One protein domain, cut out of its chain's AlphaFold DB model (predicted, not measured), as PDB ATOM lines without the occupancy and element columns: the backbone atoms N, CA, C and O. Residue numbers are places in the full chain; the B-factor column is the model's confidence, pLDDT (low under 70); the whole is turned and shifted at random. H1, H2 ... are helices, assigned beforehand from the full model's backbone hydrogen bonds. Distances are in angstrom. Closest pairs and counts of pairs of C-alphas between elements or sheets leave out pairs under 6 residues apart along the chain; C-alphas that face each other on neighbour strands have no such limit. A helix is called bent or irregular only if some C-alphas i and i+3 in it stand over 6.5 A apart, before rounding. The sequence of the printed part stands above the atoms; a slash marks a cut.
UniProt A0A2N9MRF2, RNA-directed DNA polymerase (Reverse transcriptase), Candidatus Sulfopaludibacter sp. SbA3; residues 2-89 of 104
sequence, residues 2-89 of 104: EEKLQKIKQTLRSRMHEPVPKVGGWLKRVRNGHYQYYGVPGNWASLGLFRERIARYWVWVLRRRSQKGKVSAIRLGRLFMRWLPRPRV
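AT A GLANCE: This is residues 2 to 89 of the 104 residues of the protein "RNA-directed DNA polymerase (Reverse transcriptase)" of Candidatus Sulfopaludibacter sp. SbA3 (UniProt A0A2N9MRF2). Three helices, H1, H2 and H3, make a loose-cornered triangle in an up-and-down bundle, and a shorter fourth helix, H4, crosses H2 and H3 slantwise on the side away from H1. After H4 the last printed residues, 84 to 89, run on toward the end of the bundle where H2 turns into H3. The printed part has 88 residues with four named helices, in the order H1, H2, H3, H4, and no named strand; the class is all helix. The whole is compact, with a radius of gyration of the C-alphas of 13.0 A, and elongated in outline, spanning 43 by 26 by 18 A.

IN THESE COORDINATES: H1 is residues 2 to 17, starting with C-alpha 2 at (-32.185, -27.001, 46.275) and 24.5 A long from first to last C-alpha. It is irregular, with C-alphas 14 and 17 at 7.7 A, and its line is a rough one. H2, residues 20 to 38, is 26.5 A long. H3, residues 44 to 65, is the longest helix at 32.0 A and begins at C-alpha 44, (-29.522, -22.882, 62.400). H4, residues 73 to 83, is 15.1 A long and ends at C-alpha 83, (-19.843, -10.860, 52.100).

HOW THE PARTS SIT: H1, H2 and H3 form a bundle, helices running alongside one another, that is up and down, each helix running against the one before it. H1 and H2 are close but not clearly touching, the closest C-alphas being those of Arg 15 and Val 23 at 7.0 A, and they run opposite ways at a shallow tilt of 14 degrees. H1 touches H3, with the closest C-alphas, of Met 16 and Val 61, 6.0 A apart; these two run the same way at a shallow tilt of 28 degrees. H2 and H3 are a helical hairpin that only just touches, with 3 pairs of C-alphas within 8 A. Residues 31 to 38 of H2 alone touch residues 47 to 51 of H3, the closest C-alphas being those of Tyr 35 and Leu 47 at 7.2 A, at a shallow tilt of 17 degrees, opposite ways. H4 touches H2, which meets it with residues 24 to 28 alone; the closest C-alphas, of Lys 28 and Trp 83, are 5.3 A apart, and the tilt is steep at 55 degrees, the same way. H3 and H4 are close but not clearly touching, with the closest C-alphas, of Ala 55 and Phe 80, 7.4 A apart, at a steep tilt of 56 degrees, opposite ways. H1 and H4 are apart. Of the 3 touching pairs, 2 are at a shallow tilt, and the helix packing is only just mostly aligned. In H3 and H4 every O i to N i+4 pair is within hydrogen-bond range, against 11 of 12 in H1 and 14 of 15 in H2.

THE WHOLE: The two C-alphas farthest apart, those of Pro 41 and Gln 67, are 42.9 A apart. The printed part has no cut. The links H1 to H2 and H2 to H3 are tight, H3 to H4 is short, and no link is long. The mean pLDDT of the printed part is 90.8, and residues 69 and 89 are under 70.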
ATOM      1  N   GLU A   2     -33.051 -26.603  47.396       89.06
ATOM      2  CA  GLU A   2     -32.185 -27.001  46.275       89.06
ATOM      3  C   GLU A   2     -32.352 -26.125  45.024       89.06
ATOM      4  O   GLU A   2     -31.372 -25.589  44.517       89.06
ATOM      5  N   GLU A   3     -33.583 -25.849  44.593       92.50
ATOM      6  CA  GLU A   3     -33.846 -24.986  43.429       92.50
ATOM      7  C   GLU A   3     -33.221 -23.591  43.561       92.50
ATOM      8  O   GLU A   3     -32.613 -23.065  42.625       92.50
ATOM      9  N   LYS A   4     -33.317 -22.986  44.753       92.44
ATOM     10  CA  LYS A   4     -32.715 -21.676  45.036       92.44
ATOM     11  C   LYS A   4     -31.196 -21.742  44.898       92.44
ATOM     12  O   LYS A   4     -30.591 -20.830  44.341       92.44
ATOM     13  N   LEU A   5     -30.579 -22.818  45.387       95.31
ATOM     14  CA  LEU A   5     -29.141 -23.038  45.267       95.31
ATOM     15  C   LEU A   5     -28.715 -23.246  43.813       95.31
ATOM     16  O   LEU A   5     -27.699 -22.681  43.409       95.31
ATOM     17  N   GLN A   6     -29.506 -23.961  43.012       95.81
ATOM     18  CA  GLN A   6     -29.238 -24.124  41.582       95.81
ATOM     19  C   GLN A   6     -29.331 -22.791  40.830       95.81
ATOM     20  O   GLN A   6     -28.410 -22.448  40.087       95.81
ATOM     21  N   LYS A   7     -30.354 -21.968  41.103       96.50
ATOM     22  CA  LYS A   7     -30.459 -20.604  40.548       96.50
ATOM     23  C   LYS A   7     -29.252 -19.739  40.929       96.50
ATOM     24  O   LYS A   7     -28.681 -19.051  40.080       96.50
ATOM     25  N   ILE A   8     -28.808 -19.802  42.188       96.38
ATOM     26  CA  ILE A   8     -27.610 -19.083  42.652       96.38
ATOM     27  C   ILE A   8     -26.356 -19.583  41.928       96.38
ATOM     28  O   ILE A   8     -25.554 -18.766  41.483       96.38
ATOM     29  N   LYS A   9     -26.187 -20.900  41.778       96.75
ATOM     30  CA  LYS A   9     -25.055 -21.514  41.073       96.75
ATOM     31  C   LYS A   9     -24.985 -21.055  39.615       96.75
ATOM     32  O   LYS A   9     -23.914 -20.661  39.154       96.75
ATOM     33  N   GLN A  10     -26.113 -21.066  38.905       97.06
ATOM     34  CA  GLN A  10     -26.205 -20.587  37.522       97.06
ATOM     35  C   GLN A  10     -25.878 -19.093  37.425       97.06
ATOM     36  O   GLN A  10     -25.052 -18.693  36.608       97.06
ATOM     37  N   THR A  11     -26.433 -18.282  38.328       97.31
ATOM     38  CA  THR A  11     -26.171 -16.836  38.370       97.31
ATOM     39  C   THR A  11     -24.706 -16.529  38.698       97.31
ATOM     40  O   THR A  11     -24.104 -15.633  38.121       97.31
ATOM     41  N   LEU A  12     -24.081 -17.284  39.603       96.75
ATOM     42  CA  LEU A  12     -22.649 -17.149  39.881       96.75
ATOM     43  C   LEU A  12     -21.802 -17.470  38.645       96.75
ATOM     44  O   LEU A  12     -20.790 -16.811  38.419       96.75
ATOM     45  N   ARG A  13     -22.212 -18.465  37.847       95.19
ATOM     46  CA  ARG A  13     -21.531 -18.821  36.598       95.19
ATOM     47  C   ARG A  13     -21.663 -17.717  35.547       95.19
ATOM     48  O   ARG A  13     -20.658 -17.407  34.918       95.19
ATOM     49  N   SER A  14     -22.842 -17.111  35.379       95.81
ATOM     50  CA  SER A  14     -23.024 -16.000  34.429       95.81
ATOM     51  C   SER A  14     -22.279 -14.735  34.864       95.81
ATOM     52  O   SER A  14     -21.667 -14.062  34.043       95.81
ATOM     53  N   ARG A  15     -22.222 -14.460  36.173       94.88
ATOM     54  CA  ARG A  15     -21.500 -13.311  36.750       94.88
ATOM     55  C   ARG A  15     -20.008 -13.546  36.988       94.88
ATOM     56  O   ARG A  15     -19.357 -12.762  37.677       94.88
ATOM     57  N   MET A  16     -19.437 -14.623  36.455       93.44
ATOM     58  CA  MET A  16     -18.051 -15.023  36.729       93.44
ATOM     59  C   MET A  16     -17.025 -13.931  36.386       93.44
ATOM     60  O   MET A  16     -16.040 -13.764  37.114       93.44
ATOM     61  N   HIS A  17     -17.276 -13.172  35.319       92.69
ATOM     62  CA  HIS A  17     -16.392 -12.109  34.838       92.69
ATOM     63  C   HIS A  17     -16.610 -10.759  35.538       92.69
ATOM     64  O   HIS A  17     -15.781  -9.863  35.407       92.69
ATOM     65  N   GLU A  18     -17.665 -10.608  36.344       95.19
ATOM     66  CA  GLU A  18     -17.910  -9.362  37.069       95.19
ATOM     67  C   GLU A  18     -16.854  -9.105  38.161       95.19
ATOM     68  O   GLU A  18     -16.274 -10.041  38.724       95.19
ATOM     69  N   PRO A  19     -16.606  -7.844  38.550       94.62
ATOM     70  CA  PRO A  19     -15.768  -7.523  39.703       94.62
ATOM     71  C   PRO A  19     -16.210  -8.251  40.983       94.62
ATOM     72  O   PRO A  19     -17.392  -8.277  41.331       94.62
ATOM     73  N   VAL A  20     -15.246  -8.785  41.743       93.81
ATOM     74  CA  VAL A  20     -15.504  -9.525  42.997       93.81
ATOM     75  C   VAL A  20     -16.392  -8.747  43.989       93.81
ATOM     76  O   VAL A  20     -17.283  -9.371  44.569       93.81
ATOM     77  N   PRO A  21     -16.234  -7.417  44.181       95.75
ATOM     78  CA  PRO A  21     -17.126  -6.649  45.052       95.75
ATOM     79  C   PRO A  21     -18.591  -6.628  44.589       95.75
ATOM     80  O   PRO A  21     -19.480  -6.688  45.436       95.75
ATOM     81  N   LYS A  22     -18.862  -6.598  43.272       96.81
ATOM     82  CA  LYS A  22     -20.236  -6.620  42.730       96.81
ATOM     83  C   LYS A  22     -20.915  -7.958  43.027       96.81
ATOM     84  O   LYS A  22     -22.003  -7.983  43.607       96.81
ATOM     85  N   VAL A  23     -20.224  -9.065  42.742       96.94
ATOM     86  CA  VAL A  23     -20.717 -10.420  43.045       96.94
ATOM     87  C   VAL A  23     -20.905 -10.612  44.552       96.94
ATOM     88  O   VAL A  23     -21.944 -11.107  44.986       96.94
ATOM     89  N   GLY A  24     -19.941 -10.167  45.365       96.69
ATOM     90  CA  GLY A  24     -20.022 -10.230  46.826       96.69
ATOM     91  C   GLY A  24     -21.208  -9.446  47.397       96.69
ATOM     92  O   GLY A  24     -21.932  -9.955  48.256       96.69
ATOM     93  N   GLY A  25     -21.464  -8.238  46.890       97.25
ATOM     94  CA  GLY A  25     -22.618  -7.428  47.288       97.25
ATOM     95  C   GLY A  25     -23.952  -8.088  46.944       97.25
ATOM     96  O   GLY A  25     -24.869  -8.108  47.768       97.25
ATOM     97  N   TRP A  26     -24.054  -8.698  45.761       97.44
ATOM     98  CA  TRP A  26     -25.228  -9.488  45.397       97.44
ATOM     99  C   TRP A  26     -25.409 -10.713  46.307       97.44
ATOM    100  O   TRP A  26     -26.514 -10.936  46.805       97.44
ATOM    101  N   LEU A  27     -24.340 -11.459  46.607       96.69
ATOM    102  CA  LEU A  27     -24.389 -12.596  47.534       96.69
ATOM    103  C   LEU A  27     -24.860 -12.188  48.936       96.69
ATOM    104  O   LEU A  27     -25.667 -12.899  49.541       96.69
ATOM    105  N   LYS A  28     -24.420 -11.022  49.429       95.44
ATOM    106  CA  LYS A  28     -24.893 -10.451  50.699       95.44
ATOM    107  C   LYS A  28     -26.410 -10.240  50.680       95.44
ATOM    108  O   LYS A  28     -27.075 -10.635  51.635       95.44
ATOM    109  N   ARG A  29     -26.969  -9.681  49.597       94.50
ATOM    110  CA  ARG A  29     -28.426  -9.491  49.442       94.50
ATOM    111  C   ARG A  29     -29.183 -10.817  49.376       94.50
ATOM    112  O   ARG A  29     -30.161 -10.983  50.094       94.50
ATOM    113  N   VAL A  30     -28.709 -11.775  48.576       94.38
ATOM    114  CA  VAL A  30     -29.324 -13.113  48.458       94.38
ATOM    115  C   VAL A  30     -29.387 -13.816  49.810       94.38
ATOM    116  O   VAL A  30     -30.430 -14.360  50.175       94.38
ATOM    117  N   ARG A  31     -28.278 -13.795  50.560       91.94
ATOM    118  CA  ARG A  31     -28.222 -14.374  51.902       91.94
ATOM    119  C   ARG A  31     -29.163 -13.650  52.856       91.94
ATOM    120  O   ARG A  31     -29.925 -14.320  53.537       91.94
ATOM    121  N   ASN A  32     -29.125 -12.317  52.893       90.62
ATOM    122  CA  ASN A  32     -29.994 -11.531  53.769       90.62
ATOM    123  C   ASN A  32     -31.472 -11.835  53.516       90.62
ATOM    124  O   ASN A  32     -32.180 -12.132  54.467       90.62
ATOM    125  N   GLY A  33     -31.915 -11.866  52.256       89.62
ATOM    126  CA  GLY A  33     -33.301 -12.209  51.933       89.62
ATOM    127  C   GLY A  33     -33.674 -13.634  52.351       89.62
ATOM    128  O   GLY A  33     -34.774 -13.873  52.833       89.62
ATOM    129  N   HIS A  34     -32.750 -14.593  52.231       89.38
ATOM    130  CA  HIS A  34     -32.986 -15.946  52.739       89.38
ATOM    131  C   HIS A  34     -33.091 -15.973  54.271       89.38
ATOM    132  O   HIS A  34     -34.001 -16.590  54.810       89.38
ATOM    133  N   TYR A  35     -32.197 -15.279  54.975       88.56
ATOM    134  CA  TYR A  35     -32.184 -15.249  56.440       88.56
ATOM    135  C   TYR A  35     -33.366 -14.469  57.011       88.56
ATOM    136  O   TYR A  35     -33.870 -14.825  58.062       88.56
ATOM    137  N   GLN A  36     -33.863 -13.458  56.308       86.69
ATOM    138  CA  GLN A  36     -35.048 -12.721  56.727       86.69
ATOM    139  C   GLN A  36     -36.304 -13.603  56.746       86.69
ATOM    140  O   GLN A  36     -37.181 -13.360  57.568       86.69
ATOM    141  N   TYR A  37     -36.386 -14.610  55.872       84.81
ATOM    142  CA  TYR A  37     -37.528 -15.525  55.805       84.81
ATOM    143  C   TYR A  37     -37.338 -16.768  56.684       84.81
ATOM    144  O   TYR A  37     -38.237 -17.168  57.412       84.81
ATOM    145  N   TYR A  38     -36.152 -17.376  56.629       85.25
ATOM    146  CA  TYR A  38     -35.866 -18.662  57.273       85.25
ATOM    147  C   TYR A  38     -35.078 -18.535  58.581       85.25
ATOM    148  O   TYR A  38     -34.790 -19.541  59.227       85.25
ATOM    149  N   GLY A  39     -34.686 -17.320  58.957       86.25
ATOM    150  CA  GLY A  39     -34.021 -17.022  60.216       86.25
ATOM    151  C   GLY A  39     -35.009 -17.043  61.362       86.25
ATOM    152  O   GLY A  39     -35.386 -15.985  61.839       86.25
ATOM    153  N   VAL A  40     -35.368 -18.238  61.815       83.00
ATOM    154  CA  VAL A  40     -36.207 -18.492  62.993       83.00
ATOM    155  C   VAL A  40     -35.474 -19.444  63.950       83.00
ATOM    156  O   VAL A  40     -34.526 -20.118  63.512       83.00
ATOM    157  N   PRO A  41     -35.852 -19.519  65.240       81.62
ATOM    158  CA  PRO A  41     -35.279 -20.482  66.172       81.62
ATOM    159  C   PRO A  41     -35.371 -21.911  65.621       81.62
ATOM    160  O   PRO A  41     -36.289 -22.251  64.883       81.62
ATOM    161  N   GLY A  42     -34.372 -22.742  65.921       82.38
ATOM    162  CA  GLY A  42     -34.325 -24.137  65.463       82.38
ATOM    163  C   GLY A  42     -33.817 -24.353  64.030       82.38
ATOM    164  O   GLY A  42     -33.441 -25.470  63.694       82.38
ATOM    165  N   ASN A  43     -33.689 -23.312  63.193       86.31
ATOM    166  CA  ASN A  43     -33.296 -23.480  61.782       86.31
ATOM    167  C   ASN A  43     -31.797 -23.239  61.479       86.31
ATOM    168  O   ASN A  43     -31.385 -23.055  60.331       86.31
ATOM    169  N   TRP A  44     -30.946 -23.231  62.505       85.94
ATOM    170  CA  TRP A  44     -29.522 -22.882  62.400       85.94
ATOM    171  C   TRP A  44     -28.746 -23.748  61.406       85.94
ATOM    172  O   TRP A  44     -27.967 -23.228  60.601       85.94
ATOM    173  N   ALA A  45     -28.993 -25.060  61.436       88.75
ATOM    174  CA  ALA A  45     -28.315 -26.031  60.581       88.75
ATOM    175  C   ALA A  45     -28.576 -25.754  59.093       88.75
ATOM    176  O   ALA A  45     -27.641 -25.709  58.292       88.75
ATOM    177  N   SER A  46     -29.830 -25.471  58.726       89.94
ATOM    178  CA  SER A  46     -30.217 -25.171  57.342       89.94
ATOM    179  C   SER A  46     -29.575 -23.876  56.833       89.94
ATOM    180  O   SER A  46     -29.040 -23.823  55.723       89.94
ATOM    181  N   LEU A  47     -29.530 -22.833  57.669       91.25
ATOM    182  CA  LEU A  47     -28.910 -21.549  57.313       91.25
ATOM    183  C   LEU A  47     -27.388 -21.645  57.178       91.25
ATOM    184  O   LEU A  47     -26.797 -20.971  56.322       91.25
ATOM    185  N   GLY A  48     -26.761 -22.475  58.017       92.19
ATOM    186  CA  GLY A  48     -25.352 -22.840  57.919       92.19
ATOM    187  C   GLY A  48     -25.062 -23.563  56.605       92.19
ATOM    188  O   GLY A  48     -24.233 -23.095  55.820       92.19
ATOM    189  N   LEU A  49     -25.827 -24.617  56.309       93.62
ATOM    190  CA  LEU A  49     -25.707 -25.396  55.077       93.62
ATOM    191  C   LEU A  49     -25.899 -24.525  53.828       93.62
ATOM    192  O   LEU A  49     -25.134 -24.626  52.864       93.62
ATOM    193  N   PHE A  50     -26.884 -23.626  53.847       93.38
ATOM    194  CA  PHE A  50     -27.112 -22.673  52.766       93.38
ATOM    195  C   PHE A  50     -25.890 -21.778  52.533       93.38
ATOM    196  O   PHE A  50     -25.419 -21.643  51.399       93.38
ATOM    197  N   ARG A  51     -25.324 -21.210  53.606       94.81
ATOM    198  CA  ARG A  51     -24.117 -20.373  53.540       94.81
ATOM    199  C   ARG A  51     -22.935 -21.139  52.954       94.81
ATOM    200  O   ARG A  51     -22.224 -20.612  52.100       94.81
ATOM    201  N   GLU A  52     -22.726 -22.369  53.407       94.94
ATOM    202  CA  GLU A  52     -21.621 -23.222  52.971       94.94
ATOM    203  C   GLU A  52     -21.729 -23.610  51.501       94.94
ATOM    204  O   GLU A  52     -20.734 -23.564  50.775       94.94
ATOM    205  N   ARG A  53     -22.928 -23.965  51.029       95.94
ATOM    206  CA  ARG A  53     -23.151 -24.295  49.615       95.94
ATOM    207  C   ARG A  53     -22.906 -23.083  48.714       95.94
ATOM    208  O   ARG A  53     -22.184 -23.206  47.727       95.94
ATOM    209  N   ILE A  54     -23.398 -21.900  49.092       96.12
ATOM    210  CA  ILE A  54     -23.104 -20.653  48.365       96.12
ATOM    211  C   ILE A  54     -21.600 -20.367  48.344       96.12
ATOM    212  O   ILE A  54     -21.050 -20.057  47.285       96.12
ATOM    213  N   ALA A  55     -20.927 -20.481  49.493       95.75
ATOM    214  CA  ALA A  55     -19.490 -20.255  49.587       95.75
ATOM    215  C   ALA A  55     -18.721 -21.209  48.663       95.75
ATOM    216  O   ALA A  55     -17.875 -20.751  47.897       95.75
ATOM    217  N   ARG A  56     -19.062 -22.507  48.655       96.06
ATOM    218  CA  ARG A  56     -18.458 -23.505  47.755       96.06
ATOM    219  C   ARG A  56     -18.625 -23.142  46.281       96.06
ATOM    220  O   ARG A  56     -17.639 -23.161  45.542       96.06
ATOM    221  N   TYR A  57     -19.827 -22.756  45.850       96.31
ATOM    222  CA  TYR A  57     -20.043 -22.324  44.465       96.31
ATOM    223  C   TYR A  57     -19.229 -21.080  44.115       96.31
ATOM    224  O   TYR A  57     -18.658 -21.003  43.027       96.31
ATOM    225  N   TRP A  58     -19.117 -20.126  45.039       95.94
ATOM    226  CA  TRP A  58     -18.341 -18.920  44.788       95.94
ATOM    227  C   TRP A  58     -16.838 -19.200  44.702       95.94
ATOM    228  O   TRP A  58     -16.189 -18.681  43.800       95.94
ATOM    229  N   VAL A  59     -16.288 -20.079  45.554       94.81
ATOM    230  CA  VAL A  59     -14.893 -20.552  45.432       94.81
ATOM    231  C   VAL A  59     -14.648 -21.143  44.057       94.81
ATOM    232  O   VAL A  59     -13.644 -20.821  43.427       94.81
ATOM    233  N   TRP A  60     -15.555 -21.999  43.592       93.88
ATOM    234  CA  TRP A  60     -15.406 -22.655  42.301       93.88
ATOM    235  C   TRP A  60     -15.356 -21.642  41.153       93.88
ATOM    236  O   TRP A  60     -14.451 -21.701  40.324       93.88
ATOM    237  N   VAL A  61     -16.246 -20.645  41.160       93.69
ATOM    238  CA  VAL A  61     -16.232 -19.551  40.176       93.69
ATOM    239  C   VAL A  61     -14.963 -18.700  40.279       93.69
ATOM    240  O   VAL A  61     -14.350 -18.391  39.259       93.69
ATOM    241  N   LEU A  62     -14.525 -18.351  41.494       93.06
ATOM    242  CA  LEU A  62     -13.309 -17.562  41.720       93.06
ATOM    243  C   LEU A  62     -12.039 -18.296  41.266       93.06
ATOM    244  O   LEU A  62     -11.131 -17.664  40.730       93.06
ATOM    245  N   ARG A  63     -11.973 -19.615  41.464       91.12
ATOM    246  CA  ARG A  63     -10.878 -20.454  40.962       91.12
ATOM    247  C   ARG A  63     -10.888 -20.510  39.443       91.12
ATOM    248  O   ARG A  63      -9.846 -20.293  38.840       91.12
ATOM    249  N   ARG A  64     -12.060 -20.716  38.834       89.50
ATOM    250  CA  ARG A  64     -12.180 -20.870  37.378       89.50
ATOM    251  C   ARG A  64     -11.802 -19.607  36.591       89.50
ATOM    252  O   ARG A  64     -11.293 -19.719  35.488       89.50
ATOM    253  N   ARG A  65     -12.027 -18.413  37.153       86.56
ATOM    254  CA  ARG A  65     -11.606 -17.134  36.539       86.56
ATOM    255  C   ARG A  65     -10.159 -16.736  36.835       86.56
ATOM    256  O   ARG A  65      -9.666 -15.776  36.252       86.56
ATOM    257  N   SER A  66      -9.526 -17.348  37.835       82.12
ATOM    258  CA  SER A  66      -8.171 -16.968  38.230       82.12
ATOM    259  C   SER A  66      -7.202 -17.563  37.223       82.12
ATOM    260  O   SER A  66      -7.078 -18.781  37.157       82.12
ATOM    261  N   GLN A  67      -6.479 -16.724  36.481       76.12
ATOM    262  CA  GLN A  67      -5.472 -17.211  35.532       76.12
ATOM    263  C   GLN A  67      -4.382 -18.061  36.203       76.12
ATOM    264  O   GLN A  67      -3.882 -19.002  35.606       76.12
ATOM    265  N   LYS A  68      -4.056 -17.793  37.476       73.12
ATOM    266  CA  LYS A  68      -3.086 -18.593  38.245       73.12
ATOM    267  C   LYS A  68      -3.703 -19.833  38.909       73.12
ATOM    268  O   LYS A  68      -3.022 -20.500  39.685       73.12
ATOM    269  N   GLY A  69      -5.005 -20.089  38.731       66.00
ATOM    270  CA  GLY A  69      -5.764 -21.206  39.322       66.00
ATOM    271  C   GLY A  69      -5.889 -21.205  40.857       66.00
ATOM    272  O   GLY A  69      -6.783 -21.838  41.421       66.00
ATOM    273  N   LYS A  70      -5.038 -20.456  41.565       73.44
ATOM    274  CA  LYS A  70      -4.961 -20.413  43.026       73.44
ATOM    275  C   LYS A  70      -5.599 -19.130  43.558       73.44
ATOM    276  O   LYS A  70      -5.234 -18.019  43.180       73.44
ATOM    277  N   VAL A  71      -6.557 -19.292  44.467       83.06
ATOM    278  CA  VAL A  71      -7.075 -18.219  45.325       83.06
ATOM    279  C   VAL A  71      -6.669 -18.587  46.744       83.06
ATOM    280  O   VAL A  71      -7.042 -19.661  47.216       83.06
ATOM    281  N   SER A  72      -5.872 -17.743  47.404       88.31
ATOM    282  CA  SER A  72      -5.358 -18.060  48.739       88.31
ATOM    283  C   SER A  72      -6.492 -18.199  49.756       88.31
ATOM    284  O   SER A  72      -7.493 -17.476  49.698       88.31
ATOM    285  N   ALA A  73      -6.319 -19.109  50.719       88.56
ATOM    286  CA  ALA A  73      -7.272 -19.301  51.812       88.56
ATOM    287  C   ALA A  73      -7.506 -17.996  52.590       88.56
ATOM    288  O   ALA A  73      -8.646 -17.662  52.898       88.56
ATOM    289  N   ILE A  74      -6.451 -17.198  52.794       91.69
ATOM    290  CA  ILE A  74      -6.523 -15.873  53.429       91.69
ATOM    291  C   ILE A  74      -7.447 -14.934  52.640       91.69
ATOM    292  O   ILE A  74      -8.323 -14.284  53.217       91.69
ATOM    293  N   ARG A  75      -7.302 -14.873  51.309       91.19
ATOM    294  CA  ARG A  75      -8.155 -14.031  50.457       91.19
ATOM    295  C   ARG A  75      -9.610 -14.494  50.497       91.19
ATOM    296  O   ARG A  75     -10.500 -13.654  50.617       91.19
ATOM    297  N   LEU A  76      -9.856 -15.802  50.428       91.94
ATOM    298  CA  LEU A  76     -11.202 -16.369  50.565       91.94
ATOM    299  C   LEU A  76     -11.808 -16.049  51.935       91.94
ATOM    300  O   LEU A  76     -12.949 -15.601  51.996       91.94
ATOM    301  N   GLY A  77     -11.032 -16.183  53.013       93.31
ATOM    302  CA  GLY A  77     -11.444 -15.833  54.371       93.31
ATOM    303  C   GLY A  77     -11.909 -14.382  54.478       93.31
ATOM    304  O   GLY A  77     -13.016 -14.128  54.951       93.31
ATOM    305  N   ARG A  78     -11.132 -13.428  53.943       94.38
ATOM    306  CA  ARG A  78     -11.521 -12.003  53.898       94.38
ATOM    307  C   ARG A  78     -12.815 -11.775  53.111       94.38
ATOM    308  O   ARG A  78     -13.677 -11.014  53.547       94.38
ATOM    309  N   LEU A  79     -12.984 -12.446  51.968       94.31
ATOM    310  CA  LEU A  79     -14.213 -12.345  51.172       94.31
ATOM    311  C   LEU A  79     -15.424 -12.913  51.915       94.31
ATOM    312  O   LEU A  79     -16.493 -12.302  51.896       94.31
ATOM    313  N   PHE A  80     -15.276 -14.050  52.591       94.69
ATOM    314  CA  PHE A  80     -16.369 -14.662  53.340       94.69
ATOM    315  C   PHE A  80     -16.741 -13.853  54.570       94.69
ATOM    316  O   PHE A  80     -17.926 -13.637  54.788       94.69
ATOM    317  N   MET A  81     -15.765 -13.341  55.319       94.12
ATOM    318  CA  MET A  81     -16.040 -12.449  56.446       94.12
ATOM    319  C   MET A  81     -16.801 -11.197  56.003       94.12
ATOM    320  O   MET A  81     -17.753 -10.792  56.665       94.12
ATOM    321  N   ARG A  82     -16.444 -10.621  54.847       95.25
ATOM    322  CA  ARG A  82     -17.087  -9.405  54.332       95.25
ATOM    323  C   ARG A  82     -18.482  -9.646  53.751       95.25
ATOM    324  O   ARG A  82     -19.400  -8.867  54.003       95.25
ATOM    325  N   TRP A  83     -18.648 -10.687  52.938       95.25
ATOM    326  CA  TRP A  83     -19.843 -10.860  52.100       95.25
ATOM    327  C   TRP A  83     -20.752 -12.000  52.553       95.25
ATOM    328  O   TRP A  83     -21.967 -11.918  52.379       95.25
ATOM    329  N   LEU A  84     -20.198 -13.024  53.206       93.31
ATOM    330  CA  LEU A  84     -20.904 -14.215  53.684       93.31
ATOM    331  C   LEU A  84     -20.665 -14.500  55.191       93.31
ATOM    332  O   LEU A  84     -20.343 -15.654  55.512       93.31
ATOM    333  N   PRO A  85     -20.814 -13.524  56.125       89.69
ATOM    334  CA  PRO A  85     -20.771 -13.805  57.559       89.69
ATOM    335  C   PRO A  85     -21.732 -14.921  57.971       89.69
ATOM    336  O   PRO A  85     -22.736 -15.189  57.301       89.69
ATOM    337  N   ARG A  86     -21.387 -15.574  59.086       85.06
ATOM    338  CA  ARG A  86     -22.205 -16.626  59.692       85.06
ATOM    339  C   ARG A  86     -23.601 -16.086  60.040       85.06
ATOM    340  O   ARG A  86     -23.709 -14.915  60.410       85.06
ATOM    341  N   PRO A  87     -24.652 -16.915  59.910       80.50
ATOM    342  CA  PRO A  87     -25.994 -16.531  60.325       80.50
ATOM    343  C   PRO A  87     -26.001 -16.155  61.806       80.50
ATOM    344  O   PRO A  87     -25.448 -16.869  62.637       80.50
ATOM    345  N   ARG A  88     -26.643 -15.030  62.113       73.56
ATOM    346  CA  ARG A  88     -27.095 -14.660  63.453       73.56
ATOM    347  C   ARG A  88     -28.600 -14.479  63.316       73.56
ATOM    348  O   ARG A  88     -29.020 -13.682  62.481       73.56
ATOM    349  N   VAL A  89     -29.390 -15.274  64.023       66.62
ATOM    350  CA  VAL A  89     -30.848 -15.281  63.885       66.62
ATOM    351  C   VAL A  89     -31.475 -14.911  65.213       66.62
ATOM    352  O   VAL A  89     -31.148 -15.499  66.233       66.62
TER     353      VAL A  89